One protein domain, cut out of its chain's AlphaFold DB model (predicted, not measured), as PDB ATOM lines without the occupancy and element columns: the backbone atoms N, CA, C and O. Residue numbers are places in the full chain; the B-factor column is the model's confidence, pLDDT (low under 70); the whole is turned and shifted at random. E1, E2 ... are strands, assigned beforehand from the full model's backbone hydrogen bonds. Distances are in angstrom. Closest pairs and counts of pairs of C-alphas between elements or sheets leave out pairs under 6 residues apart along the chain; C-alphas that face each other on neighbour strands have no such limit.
ATOM      1  N   VAL A   6      -2.817 -39.521 -10.374       96.81
ATOM      2  CA  VAL A   6      -2.571 -39.828 -11.789       96.81
ATOM      3  C   VAL A   6      -3.487 -40.949 -12.249       96.81
ATOM      4  O   VAL A   6      -3.658 -41.953 -11.558       96.81
ATOM      5  N   ILE A   7      -4.068 -40.776 -13.433       96.88
ATOM      6  CA  ILE A   7      -4.857 -41.789 -14.128       96.88
ATOM      7  C   ILE A   7      -4.116 -42.155 -15.406       96.88
ATOM      8  O   ILE A   7      -3.834 -41.276 -16.217       96.88
ATOM      9  N   ALA A   8      -3.841 -43.437 -15.609       96.69
ATOM     10  CA  ALA A   8      -3.238 -43.969 -16.827       96.69
ATOM     11  C   ALA A   8      -4.138 -45.038 -17.459       96.69
ATOM     12  O   ALA A   8      -5.065 -45.544 -16.821       96.69
ATOM     13  N   ARG A   9      -3.884 -45.394 -18.722       95.38
ATOM     14  CA  ARG A   9      -4.485 -46.597 -19.310       95.38
ATOM     15  C   ARG A   9      -3.850 -47.838 -18.696       95.38
ATOM     16  O   ARG A   9      -2.639 -47.880 -18.498       95.38
ATOM     17  N   ASN A  10      -4.671 -48.843 -18.424       93.12
ATOM     18  CA  ASN A  10      -4.179 -50.167 -18.083       93.12
ATOM     19  C   ASN A  10      -3.523 -50.785 -19.334       93.12
ATOM     20  O   ASN A  10      -4.189 -50.844 -20.371       93.12
ATOM     21  N   PRO A  11      -2.239 -51.194 -19.274       90.75
ATOM     22  CA  PRO A  11      -1.554 -51.797 -20.415       90.75
ATOM     23  C   PRO A  11      -2.103 -53.181 -20.783       90.75
ATOM     24  O   PRO A  11      -1.886 -53.620 -21.906       90.75
ATOM     25  N   ASP A  12      -2.808 -53.851 -19.867       89.00
ATOM     26  CA  ASP A  12      -3.473 -55.137 -20.095       89.00
ATOM     27  C   ASP A  12      -4.728 -54.950 -20.979       89.00
ATOM     28  O   ASP A  12      -5.743 -54.427 -20.497       89.00
ATOM     29  N   PRO A  13      -4.684 -55.361 -22.265       83.81
ATOM     30  CA  PRO A  13      -5.770 -55.125 -23.213       83.81
ATOM     31  C   PRO A  13      -6.999 -56.003 -22.942       83.81
ATOM     32  O   PRO A  13      -8.098 -55.647 -23.368       83.81
ATOM     33  N   ASP A  14      -6.832 -57.112 -22.216       88.19
ATOM     34  CA  ASP A  14      -7.909 -58.047 -21.883       88.19
ATOM     35  C   ASP A  14      -8.623 -57.650 -20.579       88.19
ATOM     36  O   ASP A  14      -9.631 -58.245 -20.178       88.19
ATOM     37  N   SER A  15      -8.134 -56.607 -19.901       88.75
ATOM     38  CA  SER A  15      -8.691 -56.174 -18.631       88.75
ATOM     39  C   SER A  15     -10.040 -55.472 -18.787       88.75
ATOM     40  O   SER A  15     -10.183 -54.450 -19.455       88.75
ATOM     41  N   THR A  16     -11.035 -55.928 -18.022       91.06
ATOM     42  CA  THR A  16     -12.327 -55.223 -17.881       91.06
ATOM     43  C   THR A  16     -12.232 -53.922 -17.065       91.06
ATOM     44  O   THR A  16     -13.219 -53.186 -16.947       91.06
ATOM     45  N   LEU A  17     -11.051 -53.630 -16.507       93.62
ATOM     46  CA  LEU A  17     -10.706 -52.415 -15.770       93.62
ATOM     47  C   LEU A  17      -9.624 -51.644 -16.553       93.62
ATOM     48  O   LEU A  17      -8.433 -51.831 -16.298       93.62
ATOM     49  N   PRO A  18     -10.016 -50.800 -17.527       94.31
ATOM     50  CA  PRO A  18      -9.105 -50.219 -18.516       94.31
ATOM     51  C   PRO A  18      -8.242 -49.061 -17.998       94.31
ATOM     52  O   PRO A  18      -7.466 -48.498 -18.769       94.31
ATOM     53  N   TYR A  19      -8.366 -48.672 -16.728       95.69
ATOM     54  CA  TYR A  19      -7.607 -47.561 -16.151       95.69
ATOM     55  C   TYR A  19      -6.803 -47.998 -14.932       95.69
ATOM     56  O   TYR A  19      -7.273 -48.819 -14.149       95.69
ATOM     57  N   LEU A  20      -5.633 -47.390 -14.753       95.69
ATOM     58  CA  LEU A  20      -4.840 -47.425 -13.530       95.69
ATOM     59  C   LEU A  20      -4.951 -46.079 -12.821       95.69
ATOM     60  O   LEU A  20      -4.887 -45.030 -13.458       95.69
ATOM     61  N   LEU A  21      -5.106 -46.114 -11.506       96.25
ATOM     62  CA  LEU A  21      -5.181 -44.956 -10.628       96.25
ATOM     63  C   LEU A  21      -4.000 -45.020  -9.659       96.25
ATOM     64  O   LEU A  21      -3.912 -45.990  -8.913       96.25
ATOM     65  N   ARG A  22      -3.129 -44.006  -9.635       95.19
ATOM     66  CA  ARG A  22      -2.061 -43.869  -8.631       95.19
ATOM     67  C   ARG A  22      -2.476 -42.849  -7.585       95.19
ATOM     68  O   ARG A  22      -2.594 -41.658  -7.886       95.19
ATOM     69  N   LEU A  23      -2.739 -43.326  -6.372       94.94
ATOM     70  CA  LEU A  23      -3.076 -42.490  -5.224       94.94
ATOM     71  C   LEU A  23      -1.790 -42.036  -4.525       94.94
ATOM     72  O   LEU A  23      -0.939 -42.874  -4.248       94.94
ATOM     73  N   PRO A  24      -1.642 -40.744  -4.189       94.31
ATOM     74  CA  PRO A  24      -0.443 -40.233  -3.527       94.31
ATOM     75  C   PRO A  24      -0.502 -40.474  -2.010       94.31
ATOM     76  O   PRO A  24      -0.605 -39.534  -1.218       94.31
ATOM     77  N   ILE A  25      -0.527 -41.746  -1.614       91.62
ATOM     78  CA  ILE A  25      -0.570 -42.218  -0.225       91.62
ATOM     79  C   ILE A  25       0.046 -43.620  -0.135       91.62
ATOM     80  O   ILE A  25       0.009 -44.348  -1.128       91.62
ATOM     81  N   ASP A  26       0.583 -43.980   1.036       84.12
ATOM     82  CA  ASP A  26       1.138 -45.306   1.353       84.12
ATOM     83  C   ASP A  26       2.103 -45.806   0.252       84.12
ATOM     84  O   ASP A  26       1.870 -46.831  -0.381       84.12
ATOM     85  N   ASP A  27       3.133 -45.002  -0.051       82.81
ATOM     86  CA  ASP A  27       4.139 -45.222  -1.112       82.81
ATOM     87  C   ASP A  27       3.599 -45.343  -2.554       82.81
ATOM     88  O   ASP A  27       4.336 -45.645  -3.493       82.81
ATOM     89  N   GLY A  28       2.328 -44.994  -2.767       87.19
ATOM     90  CA  GLY A  28       1.726 -44.875  -4.090       87.19
ATOM     91  C   GLY A  28       0.815 -46.041  -4.445       87.19
ATOM     92  O   GLY A  28       1.085 -46.741  -5.420       87.19
ATOM     93  N   ILE A  29      -0.284 -46.221  -3.703       91.56
ATOM     94  CA  ILE A  29      -1.295 -47.252  -3.998       91.56
ATOM     95  C   ILE A  29      -1.751 -47.164  -5.462       91.56
ATOM     96  O   ILE A  29      -2.207 -46.110  -5.925       91.56
ATOM     97  N   VAL A  30      -1.695 -48.299  -6.163       94.12
ATOM     98  CA  VAL A  30      -2.168 -48.450  -7.543       94.12
ATOM     99  C   VAL A  30      -3.457 -49.264  -7.569       94.12
ATOM    100  O   VAL A  30      -3.525 -50.370  -7.039       94.12
ATOM    101  N   LEU A  31      -4.495 -48.725  -8.208       94.56
ATOM    102  CA  LEU A  31      -5.783 -49.398  -8.375       94.56
ATOM    103  C   LEU A  31      -6.153 -49.511  -9.852       94.56
ATOM    104  O   LEU A  31      -6.105 -48.524 -10.583       94.56
ATOM    105  N   ARG A  32      -6.643 -50.675 -10.274       94.00
ATOM    106  CA  ARG A  32      -7.340 -50.828 -11.556       94.00
ATOM    107  C   ARG A  32      -8.775 -50.320 -11.419       94.00
ATOM    108  O   ARG A  32      -9.425 -50.591 -10.410       94.00
ATOM    109  N   ALA A  33      -9.308 -49.618 -12.416       94.94
ATOM    110  CA  ALA A  33     -10.639 -49.013 -12.363       94.94
ATOM    111  C   ALA A  33     -11.394 -49.087 -13.695       94.94
ATOM    112  O   ALA A  33     -10.812 -49.117 -14.779       94.94
ATOM    113  N   LYS A  34     -12.730 -49.066 -13.607       92.81
ATOM    114  CA  LYS A  34     -13.621 -49.107 -14.780       92.81
ATOM    115  C   LYS A  34     -13.808 -47.752 -15.483       92.81
ATOM    116  O   LYS A  34     -14.260 -47.703 -16.621       92.81
ATOM    117  N   SER A  35     -13.518 -46.646 -14.801       93.38
ATOM    118  CA  SER A  35     -13.760 -45.279 -15.285       93.38
ATOM    119  C   SER A  35     -12.712 -44.323 -14.722       93.38
ATOM    120  O   SER A  35     -12.160 -44.593 -13.655       93.38
ATOM    121  N   THR A  36     -12.496 -43.187 -15.388       94.62
ATOM    122  CA  THR A  36     -11.597 -42.119 -14.920       94.62
ATOM    123  C   THR A  36     -12.234 -41.211 -13.866       94.62
ATOM    124  O   THR A  36     -11.537 -40.440 -13.216       94.62
ATOM    125  N   TRP A  37     -13.555 -41.291 -13.655       94.44
ATOM    126  CA  TRP A  37     -14.227 -40.595 -12.553       94.44
ATOM    127  C   TRP A  37     -15.615 -41.190 -12.212       94.44
ATOM    128  O   TRP A  37     -16.355 -41.572 -13.127       94.44
ATOM    129  N   PRO A  38     -16.042 -41.221 -10.928       90.38
ATOM    130  CA  PRO A  38     -17.388 -41.632 -10.519       90.38
ATOM    131  C   PRO A  38     -18.396 -40.481 -10.661       90.38
ATOM    132  O   PRO A  38     -18.646 -39.704  -9.734       90.38
ATOM    133  N   THR A  39     -18.981 -40.347 -11.852       85.94
ATOM    134  CA  THR A  39     -19.927 -39.267 -12.196       85.94
ATOM    135  C   THR A  39     -21.386 -39.607 -11.881       85.94
ATOM    136  O   THR A  39     -22.115 -38.776 -11.325       85.94
ATOM    137  N   THR A  40     -21.826 -40.814 -12.242       79.06
ATOM    138  CA  THR A  40     -23.226 -41.272 -12.153       79.06
ATOM    139  C   THR A  40     -23.418 -42.405 -11.151       79.06
ATOM    140  O   THR A  40     -24.429 -42.433 -10.452       79.06
ATOM    141  N   ALA A  41     -22.435 -43.294 -11.029       83.00
ATOM    142  CA  ALA A  41     -22.415 -44.404 -10.087       83.00
ATOM    143  C   ALA A  41     -21.021 -44.561  -9.465       83.00
ATOM    144  O   ALA A  41     -20.040 -43.979  -9.933       83.00
ATOM    145  N   ARG A  42     -20.949 -45.356  -8.397       89.25
ATOM    146  CA  ARG A  42     -19.677 -45.787  -7.801       89.25
ATOM    147  C   ARG A  42     -18.902 -46.614  -8.826       89.25
ATOM    148  O   ARG A  42     -19.497 -47.408  -9.553       89.25
ATOM    149  N   VAL A  43     -17.590 -46.440  -8.860       93.25
ATOM    150  CA  VAL A  43     -16.681 -47.177  -9.737       93.25
ATOM    151  C   VAL A  43     -16.045 -48.287  -8.917       93.25
ATOM    152  O   VAL A  43     -15.495 -48.032  -7.851       93.25
ATOM    153  N   PHE A  44     -16.157 -49.525  -9.391       91.75
ATOM    154  CA  PHE A  44     -15.408 -50.630  -8.807       91.75
ATOM    155  C   PHE A  44     -13.927 -50.474  -9.154       91.75
ATOM    156  O   PHE A  44     -13.578 -50.204 -10.310       91.75
ATOM    157  N   CYS A  45     -13.098 -50.652  -8.138       93.50
ATOM    158  CA  CYS A  45     -11.656 -50.618  -8.201       93.50
ATOM    159  C   CYS A  45     -11.093 -51.923  -7.635       93.50
ATOM    160  O   CYS A  45     -11.674 -52.533  -6.733       93.50
ATOM    161  N   TYR A  46      -9.952 -52.336  -8.168       89.62
ATOM    162  CA  TYR A  46      -9.248 -53.529  -7.729       89.62
ATOM    163  C   TYR A  46      -7.801 -53.186  -7.403       89.62
ATOM    164  O   TYR A  46      -7.098 -52.603  -8.228       89.62
ATOM    165  N   GLU A  47      -7.386 -53.544  -6.195       83.38
ATOM    166  CA  GLU A  47      -6.004 -53.476  -5.736       83.38
ATOM    167  C   GLU A  47      -5.331 -54.790  -6.151       83.38
ATOM    168  O   GLU A  47      -5.469 -55.818  -5.492       83.38
ATOM    169  N   GLY A  48      -4.732 -54.790  -7.341       65.19
ATOM    170  CA  GLY A  48      -3.959 -55.913  -7.872       65.19
ATOM    171  C   GLY A  48      -2.485 -55.539  -7.860       65.19
ATOM    172  O   GLY A  48      -2.170 -54.397  -8.174       65.19
ATOM    173  N   GLY A  49      -1.610 -56.477  -7.485       59.91
ATOM    174  CA  GLY A  49      -0.168 -56.284  -7.254       59.91
ATOM    175  C   GLY A  49       0.684 -55.938  -8.483       59.91
ATOM    176  O   GLY A  49       1.828 -56.372  -8.566       59.91
ATOM    177  N   ASP A  50       0.139 -55.189  -9.435       64.38
ATOM    178  CA  ASP A  50       0.896 -54.621 -10.539       64.38
ATOM    179  C   ASP A  50       1.594 -53.350 -10.065       64.38
ATOM    180  O   ASP A  50       0.969 -52.436  -9.517       64.38
ATOM    181  N   ALA A  51       2.899 -53.277 -10.309       79.06
ATOM    182  CA  ALA A  51       3.633 -52.035 -10.154       79.06
ATOM    183  C   ALA A  51       3.082 -50.974 -11.120       79.06
ATOM    184  O   ALA A  51       2.570 -51.281 -12.201       79.06
ATOM    185  N   TRP A  52       3.211 -49.706 -10.736       89.19
ATOM    186  CA  TRP A  52       2.989 -48.613 -11.674       89.19
ATOM    187  C   TRP A  52       3.938 -48.776 -12.881       89.19
ATOM    188  O   TRP A  52       5.125 -49.003 -12.651       89.19
ATOM    189  N   PRO A  53       3.460 -48.691 -14.140       89.94
ATOM    190  CA  PRO A  53       4.317 -48.898 -15.308       89.94
ATOM    191  C   PRO A  53       5.448 -47.867 -15.395       89.94
ATOM    192  O   PRO A  53       5.228 -46.698 -15.071       89.94
ATOM    193  N   ASP A  54       6.612 -48.278 -15.907       89.25
ATOM    194  CA  ASP A  54       7.762 -47.384 -16.123       89.25
ATOM    195  C   ASP A  54       7.466 -46.290 -17.167       89.25
ATOM    196  O   ASP A  54       7.864 -45.139 -16.991       89.25
ATOM    197  N   ASP A  55       6.717 -46.632 -18.225       91.88
ATOM    198  CA  ASP A  55       6.239 -45.702 -19.259       91.88
ATOM    199  C   ASP A  55       4.698 -45.722 -19.342       91.88
ATOM    200  O   ASP A  55       4.102 -46.428 -20.165       91.88
ATOM    201  N   PRO A  56       4.001 -45.027 -18.423       93.38
ATOM    202  CA  PRO A  56       2.550 -45.060 -18.350       93.38
ATOM    203  C   PRO A  56       1.919 -44.138 -19.402       93.38
ATOM    204  O   PRO A  56       2.222 -42.948 -19.488       93.38
ATOM    205  N   HIS A  57       0.910 -44.635 -20.119       95.94
ATOM    206  CA  HIS A  57       0.045 -43.774 -20.930       95.94
ATOM    207  C   HIS A  57      -0.898 -42.978 -20.017       95.94
ATOM    208  O   HIS A  57      -2.016 -43.415 -19.722       95.94
ATOM    209  N   ILE A  58      -0.456 -41.798 -19.580       97.44
ATOM    210  CA  ILE A  58      -1.222 -40.897 -18.712       97.44
ATOM    211  C   ILE A  58      -2.443 -40.343 -19.459       97.44
ATOM    212  O   ILE A  58      -2.331 -39.759 -20.532       97.44
ATOM    213  N   VAL A  59      -3.620 -40.515 -18.858       97.38
ATOM    214  CA  VAL A  59      -4.908 -39.990 -19.333       97.38
ATOM    215  C   VAL A  59      -5.247 -38.685 -18.619       97.38
ATOM    216  O   VAL A  59      -5.662 -37.722 -19.256       97.38
ATOM    217  N   GLU A  60      -5.075 -38.640 -17.296       95.88
ATOM    218  CA  GLU A  60      -5.345 -37.446 -16.493       95.88
ATOM    219  C   GLU A  60      -4.307 -37.295 -15.374       95.88
ATOM    220  O   GLU A  60      -3.819 -38.276 -14.813       95.88
ATOM    221  N   THR A  61      -3.990 -36.052 -15.012       96.94
ATOM    222  CA  THR A  61      -3.177 -35.709 -13.837       96.94
ATOM    223  C   THR A  61      -3.888 -34.605 -13.071       96.94
ATOM    224  O   THR A  61      -4.286 -33.600 -13.661       96.94
ATOM    225  N   HIS A  62      -4.073 -34.798 -11.766       97.00
ATOM    226  CA  HIS A  62      -4.775 -33.850 -10.908       97.00
ATOM    227  C   HIS A  62      -3.931 -33.482  -9.697       97.00
ATOM    228  O   HIS A  62      -3.515 -34.352  -8.932       97.00
ATOM    229  N   ASP A  63      -3.782 -32.182  -9.466       96.75
ATOM    230  CA  ASP A  63      -3.184 -31.665  -8.241       96.75
ATOM    231  C   ASP A  63      -4.012 -32.070  -7.016       96.75
ATOM    232  O   ASP A  63      -5.247 -31.959  -6.999       96.75
ATOM    233  N   VAL A  64      -3.329 -32.508  -5.957       96.69
ATOM    234  CA  VAL A  64      -3.957 -33.013  -4.734       96.69
ATOM    235  C   VAL A  64      -3.775 -32.025  -3.593       96.69
ATOM    236  O   VAL A  64      -2.663 -31.681  -3.205       96.69
ATOM    237  N   ARG A  65      -4.896 -31.592  -3.003       95.75
ATOM    238  CA  ARG A  65      -4.896 -30.818  -1.753       95.75
ATOM    239  C   ARG A  65      -4.677 -31.716  -0.542       95.75
ATOM    240  O   ARG A  65      -4.021 -31.311   0.407       95.75
ATOM    241  N   SER A  66      -5.273 -32.908  -0.553       94.69
ATOM    242  CA  SER A  66      -5.149 -33.894   0.522       94.69
ATOM    243  C   SER A  66      -5.531 -35.282   0.014       94.69
ATOM    244  O   SER A  66      -6.574 -35.430  -0.620       94.69
ATOM    245  N   CYS A  67      -4.745 -36.296   0.362       96.19
ATOM    246  CA  CYS A  67      -5.106 -37.707   0.246       96.19
ATOM    247  C   CYS A  67      -4.845 -38.351   1.608       96.19
ATOM    248  O   CYS A  67      -3.731 -38.251   2.116       96.19
ATOM    249  N   ARG A  68      -5.881 -38.871   2.273       94.06
ATOM    250  CA  ARG A  68      -5.757 -39.393   3.644       94.06
ATOM    251  C   ARG A  68      -6.594 -40.644   3.829       94.06
ATOM    252  O   ARG A  68      -7.778 -40.637   3.499       94.06
ATOM    253  N   ARG A  69      -5.994 -41.669   4.427       91.19
ATOM    254  CA  ARG A  69      -6.705 -42.850   4.911       91.19
ATOM    255  C   ARG A  69      -7.472 -42.505   6.195       91.19
ATOM    256  O   ARG A  69      -6.978 -41.763   7.046       91.19
ATOM    257  N   ARG A  70      -8.710 -42.986   6.292       84.56
ATOM    258  CA  ARG A  70      -9.647 -42.848   7.414       84.56
ATOM    259  C   ARG A  70     -10.449 -44.144   7.528       84.56
ATOM    260  O   ARG A  70     -11.393 -44.345   6.763       84.56
ATOM    261  N   GLY A  71     -10.034 -45.017   8.443       84.56
ATOM    262  CA  GLY A  71     -10.577 -46.372   8.542       84.56
ATOM    263  C   GLY A  71     -10.445 -47.106   7.206       84.56
ATOM    264  O   GLY A  71      -9.424 -46.998   6.518       84.56
ATOM    265  N   SER A  72     -11.518 -47.771   6.786       83.88
ATOM    266  CA  SER A  72     -11.601 -48.447   5.488       83.88
ATOM    267  C   SER A  72     -11.689 -47.518   4.273       83.88
ATOM    268  O   SER A  72     -11.760 -48.006   3.149       83.88
ATOM    269  N   ALA A  73     -11.683 -46.192   4.426       91.12
ATOM    270  CA  ALA A  73     -11.767 -45.266   3.300       91.12
ATOM    271  C   ALA A  73     -10.477 -44.461   3.090       91.12
ATOM    272  O   ALA A  73      -9.796 -44.081   4.034       91.12
ATOM    273  N   ILE A  74     -10.176 -44.110   1.841       94.81
ATOM    274  CA  ILE A  74      -9.235 -43.037   1.499       94.81
ATOM    275  C   ILE A  74     -10.035 -41.845   0.981       94.81
ATOM    276  O   ILE A  74     -10.695 -41.937  -0.056       94.81
ATOM    277  N   ASP A  75      -9.948 -40.713   1.675       95.44
ATOM    278  CA  ASP A  75     -10.457 -39.426   1.210       95.44
ATOM    279  C   ASP A  75      -9.473 -38.806   0.209       95.44
ATOM    280  O   ASP A  75      -8.303 -38.583   0.534       95.44
ATOM    281  N   LEU A  76      -9.957 -38.448  -0.983       96.69
ATOM    282  CA  LEU A  76      -9.195 -37.723  -2.001       96.69
ATOM    283  C   LEU A  76      -9.819 -36.343  -2.260       96.69
ATOM    284  O   LEU A  76     -10.964 -36.226  -2.714       96.69
ATOM    285  N   LEU A  77      -9.035 -35.296  -1.989       96.31
ATOM    286  CA  LEU A  77      -9.365 -33.893  -2.224       96.31
ATOM    287  C   LEU A  77      -8.457 -33.315  -3.315       96.31
ATOM    288  O   LEU A  77      -7.269 -33.083  -3.086       96.31
ATOM    289  N   LEU A  78      -9.027 -33.034  -4.484       96.44
ATOM    290  CA  LEU A  78      -8.317 -32.473  -5.637       96.44
ATOM    291  C   LEU A  78      -8.375 -30.940  -5.656       96.44
ATOM    292  O   LEU A  78      -9.365 -30.333  -5.236       96.44
ATOM    293  N   ALA A  79      -7.348 -30.293  -6.204       95.50
ATOM    294  CA  ALA A  79      -7.241 -28.840  -6.317       95.50
ATOM    295  C   ALA A  79      -8.017 -28.263  -7.518       95.50
ATOM    296  O   ALA A  79      -7.515 -27.429  -8.261       95.50
ATOM    297  N   ARG A  80      -9.282 -28.666  -7.686       93.19
ATOM    298  CA  ARG A  80     -10.161 -28.206  -8.776       93.19
ATOM    299  C   ARG A  80     -11.526 -27.737  -8.276       93.19
ATOM    300  O   ARG A  80     -11.903 -27.968  -7.126       93.19
ATOM    301  N   ARG A  81     -12.271 -27.042  -9.141       89.44
ATOM    302  CA  ARG A  81     -13.548 -26.395  -8.784       89.44
ATOM    303  C   ARG A  81     -14.706 -27.383  -8.607       89.44
ATOM    304  O   ARG A  81     -15.501 -27.231  -7.685       89.44
ATOM    305  N   SER A  82     -14.818 -28.373  -9.485       88.19
ATOM    306  CA  SER A  82     -15.878 -29.388  -9.481       88.19
ATOM    307  C   SER A  82     -15.270 -30.784  -9.424       88.19
ATOM    308  O   SER A  82     -14.087 -30.954  -9.707       88.19
ATOM    309  N   ASN A  83     -16.061 -31.787  -9.022       89.56
ATOM    310  CA  ASN A  83     -15.576 -33.165  -8.886       89.56
ATOM    311  C   ASN A  83     -14.291 -33.237  -8.044       89.56
ATOM    312  O   ASN A  83     -13.344 -33.941  -8.359       89.56
ATOM    313  N   ASN A  84     -14.209 -32.431  -6.994       92.31
ATOM    314  CA  ASN A  84     -12.978 -32.212  -6.243       92.31
ATOM    315  C   ASN A  84     -12.872 -33.067  -4.979       92.31
ATOM    316  O   ASN A  84     -11.892 -32.962  -4.253       92.31
ATOM    317  N   ARG A  85     -13.904 -33.864  -4.695       94.06
ATOM    318  CA  ARG A  85     -14.060 -34.667  -3.484       94.06
ATOM    319  C   ARG A  85     -14.541 -36.055  -3.867       94.06
ATOM    320  O   ARG A  85     -15.610 -36.183  -4.472       94.06
ATOM    321  N   SER A  86     -13.784 -37.070  -3.485       95.38
ATOM    322  CA  SER A  86     -14.162 -38.471  -3.653       95.38
ATOM    323  C   SER A  86     -13.576 -39.336  -2.545       95.38
ATOM    324  O   SER A  86     -12.659 -38.906  -1.851       95.38
ATOM    325  N   GLN A  87     -14.088 -40.553  -2.411       95.81
ATOM    326  CA  GLN A  87     -13.606 -41.560  -1.473       95.81
ATOM    327  C   GLN A  87     -13.353 -42.880  -2.188       95.81
ATOM    328  O   GLN A  87     -14.161 -43.264  -3.033       95.81
ATOM    329  N   PHE A  88     -12.287 -43.581  -1.813       95.19
ATOM    330  CA  PHE A  88     -12.061 -44.988  -2.143       95.19
ATOM    331  C   PHE A  88     -12.374 -45.813  -0.901       95.19
ATOM    332  O   PHE A  88     -11.646 -45.725   0.077       95.19
ATOM    333  N   VAL A  89     -13.479 -46.553  -0.912       92.00
ATOM    334  CA  VAL A  89     -13.926 -47.364   0.228       92.00
ATOM    335  C   VAL A  89     -13.508 -48.807   0.011       92.00
ATOM    336  O   VAL A  89     -13.967 -49.441  -0.937       92.00
ATOM    337  N   PHE A  90     -12.648 -49.306   0.885       89.12
ATOM    338  CA  PHE A  90     -12.173 -50.678   0.936       89.12
ATOM    339  C   PHE A  90     -13.186 -51.512   1.730       89.12
ATOM    340  O   PHE A  90     -13.794 -51.056   2.693       89.12
ATOM    341  N   THR A  91     -13.465 -52.727   1.290       81.94
ATOM    342  CA  THR A  91     -14.433 -53.617   1.936       81.94
ATOM    343  C   THR A  91     -13.991 -55.052   1.741       81.94
ATOM    344  O   THR A  91     -13.691 -55.463   0.621       81.94
ATOM    345  N   GLN A  92     -14.015 -55.835   2.813       79.69
ATOM    346  CA  GLN A  92     -13.753 -57.266   2.735       79.69
ATOM    347  C   GLN A  92     -14.957 -58.008   2.145       79.69
ATOM    348  O   GLN A  92     -16.079 -57.936   2.653       79.69
ATOM    349  N   LEU A  93     -14.733 -58.733   1.052       73.12
ATOM    350  CA  LEU A  93     -15.707 -59.657   0.479       73.12
ATOM    351  C   LEU A  93     -15.613 -61.028   1.156       73.12
ATOM    352  O   LEU A  93     -14.577 -61.425   1.692       73.12
ATOM    353  N   LYS A  94     -16.695 -61.813   1.053       66.94
ATOM    354  CA  LYS A  94     -16.680 -63.231   1.442       66.94
ATOM    355  C   LYS A  94     -15.532 -63.952   0.717       66.94
ATOM    356  O   LYS A  94     -15.468 -63.922  -0.514       66.94
ATOM    357  N   GLY A  95     -14.651 -64.589   1.490       70.38
ATOM    358  CA  GLY A  95     -13.441 -65.255   0.992       70.38
ATOM    359  C   GLY A  95     -12.144 -64.443   1.109       70.38
ATOM    360  O   GLY A  95     -11.178 -64.805   0.450       70.38
ATOM    361  N   GLY A  96     -12.114 -63.360   1.899       73.06
ATOM    362  CA  GLY A  96     -10.878 -62.638   2.258       73.06
ATOM    363  C   GLY A  96     -10.315 -61.720   1.169       73.06
ATOM    364  O   GLY A  96      -9.172 -61.289   1.256       73.06
ATOM    365  N   ARG A  97     -11.095 -61.444   0.118       76.69
ATOM    366  CA  ARG A  97     -10.693 -60.537  -0.964       76.69
ATOM    367  C   ARG A  97     -11.141 -59.118  -0.657       76.69
ATOM    368  O   ARG A  97     -12.325 -58.895  -0.403       76.69
ATOM    369  N   THR A  98     -10.237 -58.163  -0.816       82.31
ATOM    370  CA  THR A  98     -10.548 -56.741  -0.695       82.31
ATOM    371  C   THR A  98     -11.203 -56.225  -1.979       82.31
ATOM    372  O   THR A  98     -10.684 -56.403  -3.079       82.31
ATOM    373  N   ALA A  99     -12.363 -55.586  -1.852       85.00
ATOM    374  CA  ALA A  99     -13.004 -54.812  -2.909       85.00
ATOM    375  C   ALA A  99     -12.870 -53.322  -2.612       85.00
ATOM    376  O   ALA A  99     -13.073 -52.905  -1.473       85.00
ATOM    377  N   VAL A 100     -12.599 -52.517  -3.639       92.94
ATOM    378  CA  VAL A 100     -12.502 -51.064  -3.499       92.94
ATOM    379  C   VAL A 100     -13.606 -50.401  -4.318       92.94
ATOM    380  O   VAL A 100     -13.845 -50.749  -5.472       92.94
ATOM    381  N   PHE A 101     -14.306 -49.431  -3.734       92.31
ATOM    382  CA  PHE A 101     -15.324 -48.641  -4.421       92.31
ATOM    383  C   PHE A 101     -14.965 -47.163  -4.395       92.31
ATOM    384  O   PHE A 101     -14.959 -46.527  -3.343       92.31
ATOM    385  N   TRP A 102     -14.736 -46.594  -5.573       95.62
ATOM    386  CA  TRP A 102     -14.514 -45.170  -5.746       95.62
ATOM    387  C   TRP A 102     -15.838 -44.422  -5.936       95.62
ATOM    388  O   TRP A 102     -16.630 -44.730  -6.832       95.62
ATOM    389  N   GLN A 103     -16.111 -43.434  -5.085       93.12
ATOM    390  CA  GLN A 103     -17.393 -42.729  -5.037       93.12
ATOM    391  C   GLN A 103     -17.252 -41.225  -4.775       93.12
ATOM    392  O   GLN A 103     -16.313 -40.768  -4.132       93.12
ATOM    393  N   THR A 104     -18.231 -40.441  -5.231       90.12
ATOM    394  CA  THR A 104     -18.442 -39.043  -4.817       90.12
ATOM    395  C   THR A 104     -19.655 -38.932  -3.893       90.12
ATOM    396  O   THR A 104     -20.481 -39.840  -3.815       90.12
ATOM    397  N   ALA A 105     -19.850 -37.771  -3.260       80.38
ATOM    398  CA  ALA A 105     -21.066 -37.488  -2.487       80.38
ATOM    399  C   ALA A 105     -22.367 -37.693  -3.296       80.38
ATOM    400  O   ALA A 105     -23.398 -38.069  -2.738       80.38
TER     401      ALA A 105
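What this domain is: This is residues 6 to 105 of the 267 residues of the protein "ERCC4 domain-containing protein" of Nitriliruptorales bacterium (UniProt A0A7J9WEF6). One antiparallel sheet of nine strands curls round like a barrel that is only partly closed; its edge strands E5 and E6 are joined at a sharp corner by Asp 63 and meet only through that link. The long hairpin of E8 and E9 makes one wall and runs out to a tip at Gly 95. The 100 printed residues include no named helix and nine named strands, E1 to E9 along the chain, in the sheet order E5 E1 E2 E3 E4 E9 E8 E7 E6; the class is all strand. The whole is compact, with a radius of gyration of the C-alphas of 13.0 A, and spans 35 by 34 by 29 A.

How they stand to each other: Start in the sheet, strongly twisted and curled by 164 degrees, at the hairpin of E8, residues 85 to 93, and E9, residues 97 to 103: N 101 and O 89 are 2.8 A apart. Beside E8 find E7, residues 73 to 78, with N 76 and O 86 at 2.9 A, then edge strand E6, residues 64 to 70, with N 68 and O 75 at 3.0 A. E6 E7 E8 E9 is a meander, each strand the antiparallel neighbour of the one before. E4, residues 43 to 46, is staggered: residues 43 to 45 pair with E9, N 45 and O 100 at 2.8 A, and residues 45 to 46 with E3, residues 30 to 33, N 32 and O 46 at 2.8 A. E2, residues 19 to 22, and E1, residues 6 to 9, complete a second meander, E1 E2 E3 E4; N 21 and O 31 are 2.8 A apart, N 8 and O 20 2.9 A. Edge strand E5, residues 58 to 62, pairs with E1, N 7 and O 60 at 2.9 A, and runs on into E6 at 87 degrees.

Where its parts are: Find C-alpha 6 at (-2.571, -39.828, -11.789), where E1 begins. E8 runs 25.4 A from C-alpha 85 at (-14.060, -34.667, -3.484); E9 runs 19.5 A to C-alpha 103 at (-17.393, -42.729, -5.037).

The domain as a whole: The C-alphas farthest apart, of Arg 81 and Gly 95, are 40.1 A apart. The printed part has no cut; the link from E4 to E5, 11 residues, is long. Mean pLDDT of the printed part is 89.8; residues 48 to 50 and 94 are under 70.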